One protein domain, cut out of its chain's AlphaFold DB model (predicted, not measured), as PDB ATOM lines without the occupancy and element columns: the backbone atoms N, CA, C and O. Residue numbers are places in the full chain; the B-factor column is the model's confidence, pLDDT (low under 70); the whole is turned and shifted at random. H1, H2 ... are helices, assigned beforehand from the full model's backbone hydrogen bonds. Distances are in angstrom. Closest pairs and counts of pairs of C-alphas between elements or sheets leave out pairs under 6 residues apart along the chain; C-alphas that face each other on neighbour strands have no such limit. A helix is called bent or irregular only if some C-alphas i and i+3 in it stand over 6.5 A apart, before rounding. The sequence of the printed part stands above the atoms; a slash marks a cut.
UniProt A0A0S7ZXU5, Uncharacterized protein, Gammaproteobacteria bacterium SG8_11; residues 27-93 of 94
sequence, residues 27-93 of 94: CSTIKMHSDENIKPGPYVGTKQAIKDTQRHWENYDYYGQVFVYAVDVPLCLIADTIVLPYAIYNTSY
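What this domain is: This is residues 27 to 93 of the 94 residues of an uncharacterized protein of Gammaproteobacteria bacterium SG8_11 (UniProt A0A0S7ZXU5). The main picture is a long helical hairpin: H2 and the longer arm H3a lie side by side and antiparallel, with the short H1 packed slantwise on both near the start of H2. At that same end H3 turns a corner into its short arm H3b, while the turn of residues 59 to 64 sticks out at the other end. The printed part has 67 residues with three named helices, in the order H1, H2, H3, and no named strand; its class is all helix. It is only just compact, close to loose, with a radius of gyration of the C-alphas of 12.9 A, and elongated, spanning 43 by 22 by 14 A.

Where its parts are: H1, residues 27 to 34, begins at C-alpha 27 (-47.786, 32.713, 33.998). H2, residues 44 to 58, is 21.5 A long. H3, residues 63 to 92, was assigned as one helix by its hydrogen bonds but is bent: C-alphas 82 and 85 are 7.3 A apart. Its arms are H3a, residues 63 to 82, 30.0 A long, and H3b, residues 85 to 92, ending at C-alpha 92 (-35.848, 51.402, 23.153).

How they stand to each other: H1 and H2 form a helical hairpin and touch, closest at the C-alphas of Thr 29 and Gly 45, 3.7 A, at a steep tilt of 44 degrees; H2 does so with residues 44 to 49 alone. H2 and H3a, also a helical hairpin, touch at a shallow tilt of 12 degrees, opposite ways, closest at the C-alphas of Thr 46 and Cys 76, 5.1 A. H3a touches H1 with residues 72 to 80 alone, closest at the C-alphas of Thr 29 and Cys 76, 5.7 A. H3a has a kink of 26 degrees near residue 75. H3b is about perpendicular to H3a, at 76 degrees, and apart from H1 and H2. Every O i to N i+4 pair is within hydrogen-bond range in H1, H2 and H3b; in H3a 13 of 16 are.

The domain as a whole: The C-alphas farthest apart, those of Asp 61 and Tyr 93, are 43.5 A apart. The printed part has no cut and no long link. Mean pLDDT of the printed part is 72.9, and 26 residues are under 70, among them 27 to 34 and 59 to 65.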
ATOM      1  N   CYS A  27     -46.881  33.009  35.110       64.44
ATOM      2  CA  CYS A  27     -47.786  32.713  33.998       64.44
ATOM      3  C   CYS A  27     -48.212  34.005  33.285       64.44
ATOM      4  O   CYS A  27     -48.208  34.084  32.053       64.44
ATOM      5  N   SER A  28     -48.460  35.060  34.064       63.28
ATOM      6  CA  SER A  28     -48.803  36.382  33.539       63.28
ATOM      7  C   SER A  28     -47.627  37.061  32.823       63.28
ATOM      8  O   SER A  28     -47.832  37.717  31.804       63.28
ATOM      9  N   THR A  29     -46.386  36.863  33.280       63.50
ATOM     10  CA  THR A  29     -45.181  37.418  32.628       63.50
ATOM     11  C   THR A  29     -44.891  36.740  31.291       63.50
ATOM     12  O   THR A  29     -44.640  37.425  30.298       63.50
ATOM     13  N   ILE A  30     -44.991  35.407  31.245       66.44
ATOM     14  CA  ILE A  30     -44.812  34.608  30.021       66.44
ATOM     15  C   ILE A  30     -45.902  34.953  29.008       66.44
ATOM     16  O   ILE A  30     -45.601  35.214  27.847       66.44
ATOM     17  N   LYS A  31     -47.165  35.022  29.448       69.00
ATOM     18  CA  LYS A  31     -48.295  35.399  28.592       69.00
ATOM     19  C   LYS A  31     -48.098  36.779  27.963       69.00
ATOM     20  O   LYS A  31     -48.332  36.942  26.773       69.00
ATOM     21  N   MET A  32     -47.642  37.749  28.751       64.75
ATOM     22  CA  MET A  32     -47.435  39.124  28.290       64.75
ATOM     23  C   MET A  32     -46.249  39.283  27.334       64.75
ATOM     24  O   MET A  32     -46.263  40.195  26.518       64.75
ATOM     25  N   HIS A  33     -45.243  38.407  27.413       67.38
ATOM     26  CA  HIS A  33     -44.091  38.416  26.503       67.38
ATOM     27  C   HIS A  33     -44.230  37.448  25.316       67.38
ATOM     28  O   HIS A  33     -43.439  37.527  24.382       67.38
ATOM     29  N   SER A  34     -45.205  36.534  25.343       69.31
ATOM     30  CA  SER A  34     -45.500  35.604  24.244       69.31
ATOM     31  C   SER A  34     -46.560  36.132  23.273       69.31
ATOM     32  O   SER A  34     -46.714  35.563  22.194       69.31
ATOM     33  N   ASP A  35     -47.326  37.153  23.655       71.31
ATOM     34  CA  ASP A  35     -48.357  37.745  22.804       71.31
ATOM     35  C   ASP A  35     -47.759  38.883  21.966       71.31
ATOM     36  O   ASP A  35     -47.408  39.941  22.490       71.31
ATOM     37  N   GLU A  36     -47.665  38.670  20.652       67.38
ATOM     38  CA  GLU A  36     -47.136  39.646  19.687       67.38
ATOM     39  C   GLU A  36     -47.948  40.955  19.643       67.38
ATOM     40  O   GLU A  36     -47.454  41.979  19.170       67.38
ATOM     41  N   ASN A  37     -49.186  40.958  20.155       68.50
ATOM     42  CA  ASN A  37     -50.050  42.142  20.176       68.50
ATOM     43  C   ASN A  37     -49.829  43.032  21.406       68.50
ATOM     44  O   ASN A  37     -50.385  44.134  21.484       68.50
ATOM     45  N   ILE A  38     -49.057  42.568  22.391       67.69
ATOM     46  CA  ILE A  38     -48.849  43.284  23.647       67.69
ATOM     47  C   ILE A  38     -47.538  44.049  23.561       67.69
ATOM     48  O   ILE A  38     -46.464  43.478  23.392       67.69
ATOM     49  N   LYS A  39     -47.621  45.377  23.695       66.19
ATOM     50  CA  LYS A  39     -46.423  46.215  23.707       66.19
ATOM     51  C   LYS A  39     -45.534  45.805  24.886       66.19
ATOM     52  O   LYS A  39     -46.008  45.876  26.028       66.19
ATOM     53  N   PRO A  40     -44.265  45.430  24.640       64.50
ATOM     54  CA  PRO A  40     -43.333  45.164  25.720       64.50
ATOM     55  C   PRO A  40     -43.192  46.430  26.567       64.50
ATOM     56  O   PRO A  40     -43.302  47.557  26.078       64.50
ATOM     57  N   GLY A  41     -43.016  46.257  27.868       68.00
ATOM     58  CA  GLY A  41     -42.945  47.366  28.805       68.00
ATOM     59  C   GLY A  41     -42.451  46.903  30.167       68.00
ATOM     60  O   GLY A  41     -42.527  45.715  30.485       68.00
ATOM     61  N   PRO A  42     -41.956  47.826  31.001       73.44
ATOM     62  CA  PRO A  42     -41.485  47.473  32.328       73.44
ATOM     63  C   PRO A  42     -42.656  46.982  33.192       73.44
ATOM     64  O   PRO A  42     -43.690  47.657  33.317       73.44
ATOM     65  N   TYR A  43     -42.461  45.812  33.803       74.31
ATOM     66  CA  TYR A  43     -43.387  45.176  34.745       74.31
ATOM     67  C   TYR A  43     -44.789  44.870  34.188       74.31
ATOM     68  O   TYR A  43     -45.790  44.962  34.908       74.31
ATOM     69  N   VAL A  44     -44.903  44.580  32.888       78.38
ATOM     70  CA  VAL A  44     -46.206  44.311  32.252       78.38
ATOM     71  C   VAL A  44     -46.836  43.019  32.792       78.38
ATOM     72  O   VAL A  44     -48.045  43.005  33.031       78.38
ATOM     73  N   GLY A  45     -46.037  41.987  33.086       76.38
ATOM     74  CA  GLY A  45     -46.511  40.737  33.688       76.38
ATOM     75  C   GLY A  45     -47.120  40.938  35.075       76.38
ATOM     76  O   GLY A  45     -48.224  40.476  35.355       76.38
ATOM     77  N   THR A  46     -46.446  41.716  35.917       79.56
ATOM     78  CA  THR A  46     -46.861  42.056  37.284       79.56
ATOM     79  C   THR A  46     -48.127  42.904  37.276       79.56
ATOM     80  O   THR A  46     -49.060  42.642  38.035       79.56
ATOM     81  N   LYS A  47     -48.205  43.906  36.389       81.44
ATOM     82  CA  LYS A  47     -49.418  44.726  36.227       81.44
ATOM     83  C   LYS A  47     -50.616  43.874  35.822       81.44
ATOM     84  O   LYS A  47     -51.716  44.117  36.317       81.44
ATOM     85  N   GLN A  48     -50.409  42.895  34.944       82.19
ATOM     86  CA  GLN A  48     -51.465  41.966  34.566       82.19
ATOM     87  C   GLN A  48     -51.872  41.065  35.739       82.19
ATOM     88  O   GLN A  48     -53.062  40.979  36.029       82.19
ATOM     89  N   ALA A  49     -50.913  40.473  36.454       81.69
ATOM     90  CA  ALA A  49     -51.187  39.612  37.606       81.69
ATOM     91  C   ALA A  49     -51.979  40.344  38.708       81.69
ATOM     92  O   ALA A  49     -52.904  39.781  39.295       81.69
ATOM     93  N   ILE A  50     -51.680  41.627  38.955       83.31
ATOM     94  CA  ILE A  50     -52.438  42.466  39.899       83.31
ATOM     95  C   ILE A  50     -53.877  42.670  39.417       83.31
ATOM     96  O   ILE A  50     -54.806  42.502  40.204       83.31
ATOM     97  N   LYS A  51     -54.077  43.005  38.136       83.50
ATOM     98  CA  LYS A  51     -55.423  43.174  37.563       83.50
ATOM     99  C   LYS A  51     -56.233  41.884  37.631       83.50
ATOM    100  O   LYS A  51     -57.408  41.922  37.983       83.50
ATOM    101  N   ASP A  52     -55.605  40.753  37.327       80.38
ATOM    102  CA  ASP A  52     -56.259  39.450  37.384       80.38
ATOM    103  C   ASP A  52     -56.596  39.078  38.832       80.38
ATOM    104  O   ASP A  52     -57.718  38.651  39.098       80.38
ATOM    105  N   THR A  53     -55.704  39.354  39.786       82.56
ATOM    106  CA  THR A  53     -55.985  39.176  41.220       82.56
ATOM    107  C   THR A  53     -57.164  40.037  41.668       82.56
ATOM    108  O   THR A  53     -58.083  39.512  42.287       82.56
ATOM    109  N   GLN A  54     -57.190  41.326  41.319       83.19
ATOM    110  CA  GLN A  54     -58.300  42.232  41.649       83.19
ATOM    111  C   GLN A  54     -59.625  41.746  41.050       83.19
ATOM    112  O   GLN A  54     -60.634  41.686  41.746       83.19
ATOM    113  N   ARG A  55     -59.612  41.309  39.787       81.81
ATOM    114  CA  ARG A  55     -60.799  40.779  39.108       81.81
ATOM    115  C   ARG A  55     -61.351  39.521  39.782       81.81
ATOM    116  O   ARG A  55     -62.567  39.360  39.867       81.81
ATOM    117  N   HIS A  56     -60.482  38.627  40.245       76.62
ATOM    118  CA  HIS A  56     -60.902  37.408  40.947       76.62
ATOM    119  C   HIS A  56     -61.244  37.676  42.417       76.62
ATOM    120  O   HIS A  56     -62.021  36.934  43.005       76.62
ATOM    121  N   TRP A  57     -60.730  38.763  42.995       76.56
ATOM    122  CA  TRP A  57     -61.137  39.248  44.311       76.56
ATOM    123  C   TRP A  57     -62.561  39.823  44.307       76.56
ATOM    124  O   TRP A  57     -63.261  39.771  45.311       76.56
ATOM    125  N   GLU A  58     -63.032  40.370  43.190       71.75
ATOM    126  CA  GLU A  58     -64.431  40.807  43.075       71.75
ATOM    127  C   GLU A  58     -65.387  39.632  42.800       71.75
ATOM    128  O   GLU A  58     -66.526  39.643  43.260       71.75
ATOM    129  N   ASN A  59     -64.915  38.587  42.108       65.81
ATOM    130  CA  ASN A  59     -65.681  37.380  41.769       65.81
ATOM    131  C   ASN A  59     -65.290  36.212  42.687       65.81
ATOM    132  O   ASN A  59     -64.694  35.221  42.260       65.81
ATOM    133  N   TYR A  60     -65.579  36.373  43.978       62.50
ATOM    134  CA  TYR A  60     -65.087  35.530  45.071       62.50
ATOM    135  C   TYR A  60     -65.813  34.168  45.187       62.50
ATOM    136  O   TYR A  60     -66.209  33.754  46.276       62.50
ATOM    137  N   ASP A  61     -65.991  33.447  44.077       61.34
ATOM    138  CA  ASP A  61     -66.704  32.158  44.059       61.34
ATOM    139  C   ASP A  61     -65.857  31.004  44.636       61.34
ATOM    140  O   ASP A  61     -66.394  30.041  45.184       61.34
ATOM    141  N   TYR A  62     -64.520  31.108  44.579       61.75
ATOM    142  CA  TYR A  62     -63.594  30.094  45.096       61.75
ATOM    143  C   TYR A  62     -62.375  30.724  45.794       61.75
ATOM    144  O   TYR A  62     -61.431  31.175  45.142       61.75
ATOM    145  N   TYR A  63     -62.337  30.664  47.134       63.91
ATOM    146  CA  TYR A  63     -61.217  31.149  47.972       63.91
ATOM    147  C   TYR A  63     -59.833  30.651  47.504       63.91
ATOM    148  O   TYR A  63     -58.845  31.378  47.592       63.91
ATOM    149  N   GLY A  64     -59.748  29.419  46.989       66.88
ATOM    150  CA  GLY A  64     -58.486  28.834  46.523       66.88
ATOM    151  C   GLY A  64     -57.930  29.478  45.251       66.88
ATOM    152  O   GLY A  64     -56.717  29.526  45.072       66.88
ATOM    153  N   GLN A  65     -58.791  30.014  44.385       68.88
ATOM    154  CA  GLN A  65     -58.376  30.603  43.113       68.88
ATOM    155  C   GLN A  65     -57.706  31.966  43.322       68.88
ATOM    156  O   GLN A  65     -56.658  32.237  42.739       68.88
ATOM    157  N   VAL A  66     -58.257  32.787  44.218       72.94
ATOM    158  CA  VAL A  66     -57.673  34.086  44.588       72.94
ATOM    159  C   VAL A  66     -56.282  33.909  45.196       72.94
ATOM    160  O   VAL A  66     -55.380  34.674  44.873       72.94
ATOM    161  N   PHE A  67     -56.072  32.868  46.012       77.19
ATOM    162  CA  PHE A  67     -54.754  32.555  46.570       77.19
ATOM    163  C   PHE A  67     -53.717  32.256  45.478       77.19
ATOM    164  O   PHE A  67     -52.601  32.762  45.541       77.19
ATOM    165  N   VAL A  68     -54.089  31.493  44.445       76.62
ATOM    166  CA  VAL A  68     -53.190  31.187  43.320       76.62
ATOM    167  C   VAL A  68     -52.811  32.458  42.554       76.62
ATOM    168  O   VAL A  68     -51.628  32.678  42.305       76.62
ATOM    169  N   TYR A  69     -53.776  33.330  42.247       75.31
ATOM    170  CA  TYR A  69     -53.491  34.606  41.572       75.31
ATOM    171  C   TYR A  69     -52.672  35.565  42.442       75.31
ATOM    172  O   TYR A  69     -51.738  36.195  41.953       75.31
ATOM    173  N   ALA A  70     -52.952  35.626  43.745       78.69
ATOM    174  CA  ALA A  70     -52.195  36.457  44.676       78.69
ATOM    175  C   ALA A  70     -50.732  36.001  44.809       78.69
ATOM    176  O   ALA A  70     -49.847  36.839  44.964       78.69
ATOM    177  N   VAL A  71     -50.466  34.694  44.722       81.25
ATOM    178  CA  VAL A  71     -49.105  34.133  44.710       81.25
ATOM    179  C   VAL A  71     -48.401  34.369  43.363       81.25
ATOM    180  O   VAL A  71     -47.188  34.569  43.353       81.25
ATOM    181  N   ASP A  72     -49.136  34.440  42.247       78.56
ATOM    182  CA  ASP A  72     -48.591  34.785  40.917       78.56
ATOM    183  C   ASP A  72     -48.014  36.216  40.883       78.56
ATOM    184  O   ASP A  72     -47.061  36.477  40.155       78.56
ATOM    185  N   VAL A  73     -48.512  37.142  41.718       80.81
ATOM    186  CA  VAL A  73     -48.031  38.541  41.780       80.81
ATOM    187  C   VAL A  73     -46.546  38.663  42.167       80.81
ATOM    188  O   VAL A  73     -45.785  39.227  41.375       80.81
ATOM    189  N   PRO A  74     -46.074  38.180  43.338       81.00
ATOM    190  CA  PRO A  74     -44.656  38.269  43.695       81.00
ATOM    191  C   PRO A  74     -43.757  37.450  42.759       81.00
ATOM    192  O   PRO A  74     -42.614  37.835  42.522       81.00
ATOM    193  N   LEU A  75     -44.262  36.356  42.189       78.88
ATOM    194  CA  LEU A  75     -43.516  35.539  41.232       78.88
ATOM    195  C   LEU A  75     -43.336  36.259  39.890       78.88
ATOM    196  O   LEU A  75     -42.224  36.299  39.359       78.88
ATOM    197  N   CYS A  76     -44.386  36.914  39.392       77.62
ATOM    198  CA  CYS A  76     -44.308  37.781  38.220       77.62
ATOM    199  C   CYS A  76     -43.421  39.004  38.465       77.62
ATOM    200  O   CYS A  76     -42.706  39.400  37.555       77.62
ATOM    201  N   LEU A  77     -43.383  39.555  39.684       80.25
ATOM    202  CA  LEU A  77     -42.458  40.641  40.025       80.25
ATOM    203  C   LEU A  77     -40.994  40.206  39.877       80.25
ATOM    204  O   LEU A  77     -40.180  40.940  39.312       80.25
ATOM    205  N   ILE A  78     -40.654  39.010  40.364       81.81
ATOM    206  CA  ILE A  78     -39.304  38.446  40.222       81.81
ATOM    207  C   ILE A  78     -38.997  38.187  38.744       81.81
ATOM    208  O   ILE A  78     -37.944  38.604  38.260       81.81
ATOM    209  N   ALA A  79     -39.921  37.556  38.016       77.44
ATOM    210  CA  ALA A  79     -39.757  37.259  36.595       77.44
ATOM    211  C   ALA A  79     -39.587  38.537  35.756       77.44
ATOM    212  O   ALA A  79     -38.631  38.644  34.991       77.44
ATOM    213  N   ASP A  80     -40.441  39.542  35.954       76.38
ATOM    214  CA  ASP A  80     -40.337  40.840  35.286       76.38
ATOM    215  C   ASP A  80     -39.035  41.558  35.638       76.38
ATOM    216  O   ASP A  80     -38.485  42.239  34.784       76.38
ATOM    217  N   THR A  81     -38.508  41.405  36.858       80.06
ATOM    218  CA  THR A  81     -37.213  41.997  37.241       80.06
ATOM    219  C   THR A  81     -36.049  41.329  36.503       80.06
ATOM    220  O   THR A  81     -35.124  42.015  36.072       80.06
ATOM    221  N   ILE A  82     -36.105  40.006  36.310       80.62
ATOM    222  CA  ILE A  82     -35.108  39.253  35.531       80.62
ATOM    223  C   ILE A  82     -35.188  39.620  34.042       80.62
ATOM    224  O   ILE A  82     -34.158  39.777  33.388       80.62
ATOM    225  N   VAL A  83     -36.403  39.771  33.507       76.50
ATOM    226  CA  VAL A  83     -36.654  40.089  32.089       76.50
ATOM    227  C   VAL A  83     -36.561  41.597  31.808       76.50
ATOM    228  O   VAL A  83     -36.444  42.009  30.656       76.50
ATOM    229  N   LEU A  84     -36.513  42.444  32.841       77.50
ATOM    230  CA  LEU A  84     -36.452  43.902  32.732       77.50
ATOM    231  C   LEU A  84     -35.378  44.433  31.765       77.50
ATOM    232  O   LEU A  84     -35.734  45.264  30.928       77.50
ATOM    233  N   PRO A  85     -34.099  43.997  31.806       75.75
ATOM    234  CA  PRO A  85     -33.104  44.477  30.848       75.75
ATOM    235  C   PRO A  85     -33.510  44.166  29.404       75.75
ATOM    236  O   PRO A  85     -33.412  45.037  28.546       75.75
ATOM    237  N   TYR A  86     -34.036  42.967  29.141       71.44
ATOM    238  CA  TYR A  86     -34.516  42.569  27.818       71.44
ATOM    239  C   TYR A  86     -35.716  43.415  27.363       71.44
ATOM    240  O   TYR A  86     -35.739  43.905  26.235       71.44
ATOM    241  N   ALA A  87     -36.668  43.670  28.264       67.94
ATOM    242  CA  ALA A  87     -37.810  44.537  27.990       67.94
ATOM    243  C   ALA A  87     -37.382  45.984  27.680       67.94
ATOM    244  O   ALA A  87     -37.931  46.608  26.773       67.94
ATOM    245  N   ILE A  88     -36.379  46.526  28.379       72.69
ATOM    246  CA  ILE A  88     -35.846  47.875  28.116       72.69
ATOM    247  C   ILE A  88     -35.146  47.939  26.749       72.69
ATOM    248  O   ILE A  88     -35.355  48.899  26.006       72.69
ATOM    249  N   TYR A  89     -34.365  46.916  26.379       73.06
ATOM    250  CA  TYR A  89     -33.731  46.850  25.055       73.06
ATOM    251  C   TYR A  89     -34.769  46.817  23.924       73.06
ATOM    252  O   TYR A  89     -34.661  47.602  22.983       73.06
ATOM    253  N   ASN A  90     -35.807  45.987  24.049       67.31
ATOM    254  CA  ASN A  90     -36.860  45.868  23.032       67.31
ATOM    255  C   ASN A  90     -37.836  47.054  22.988       67.31
ATOM    256  O   ASN A  90     -38.525  47.231  21.995       67.31
ATOM    257  N   THR A  91     -37.937  47.853  24.050       64.50
ATOM    258  CA  THR A  91     -38.774  49.070  24.051       64.50
ATOM    259  C   THR A  91     -38.033  50.310  23.568       64.50
ATOM    260  O   THR A  91     -38.675  51.285  23.180       64.50
ATOM    261  N   SER A  92     -36.696  50.286  23.591       58.94
ATOM    262  CA  SER A  92     -35.848  51.402  23.153       58.94
ATOM    263  C   SER A  92     -35.534  51.378  21.654       58.94
ATOM    264  O   SER A  92     -35.148  52.411  21.110       58.94
ATOM    265  N   TYR A  93     -35.704  50.236  20.982       45.28
ATOM    266  CA  TYR A  93     -35.649  50.133  19.522       45.28
ATOM    267  C   TYR A  93     -37.071  49.935  18.970       45.28
ATOM    268  O   TYR A  93     -37.690  48.931  19.320       45.28
TER     269      TYR A  93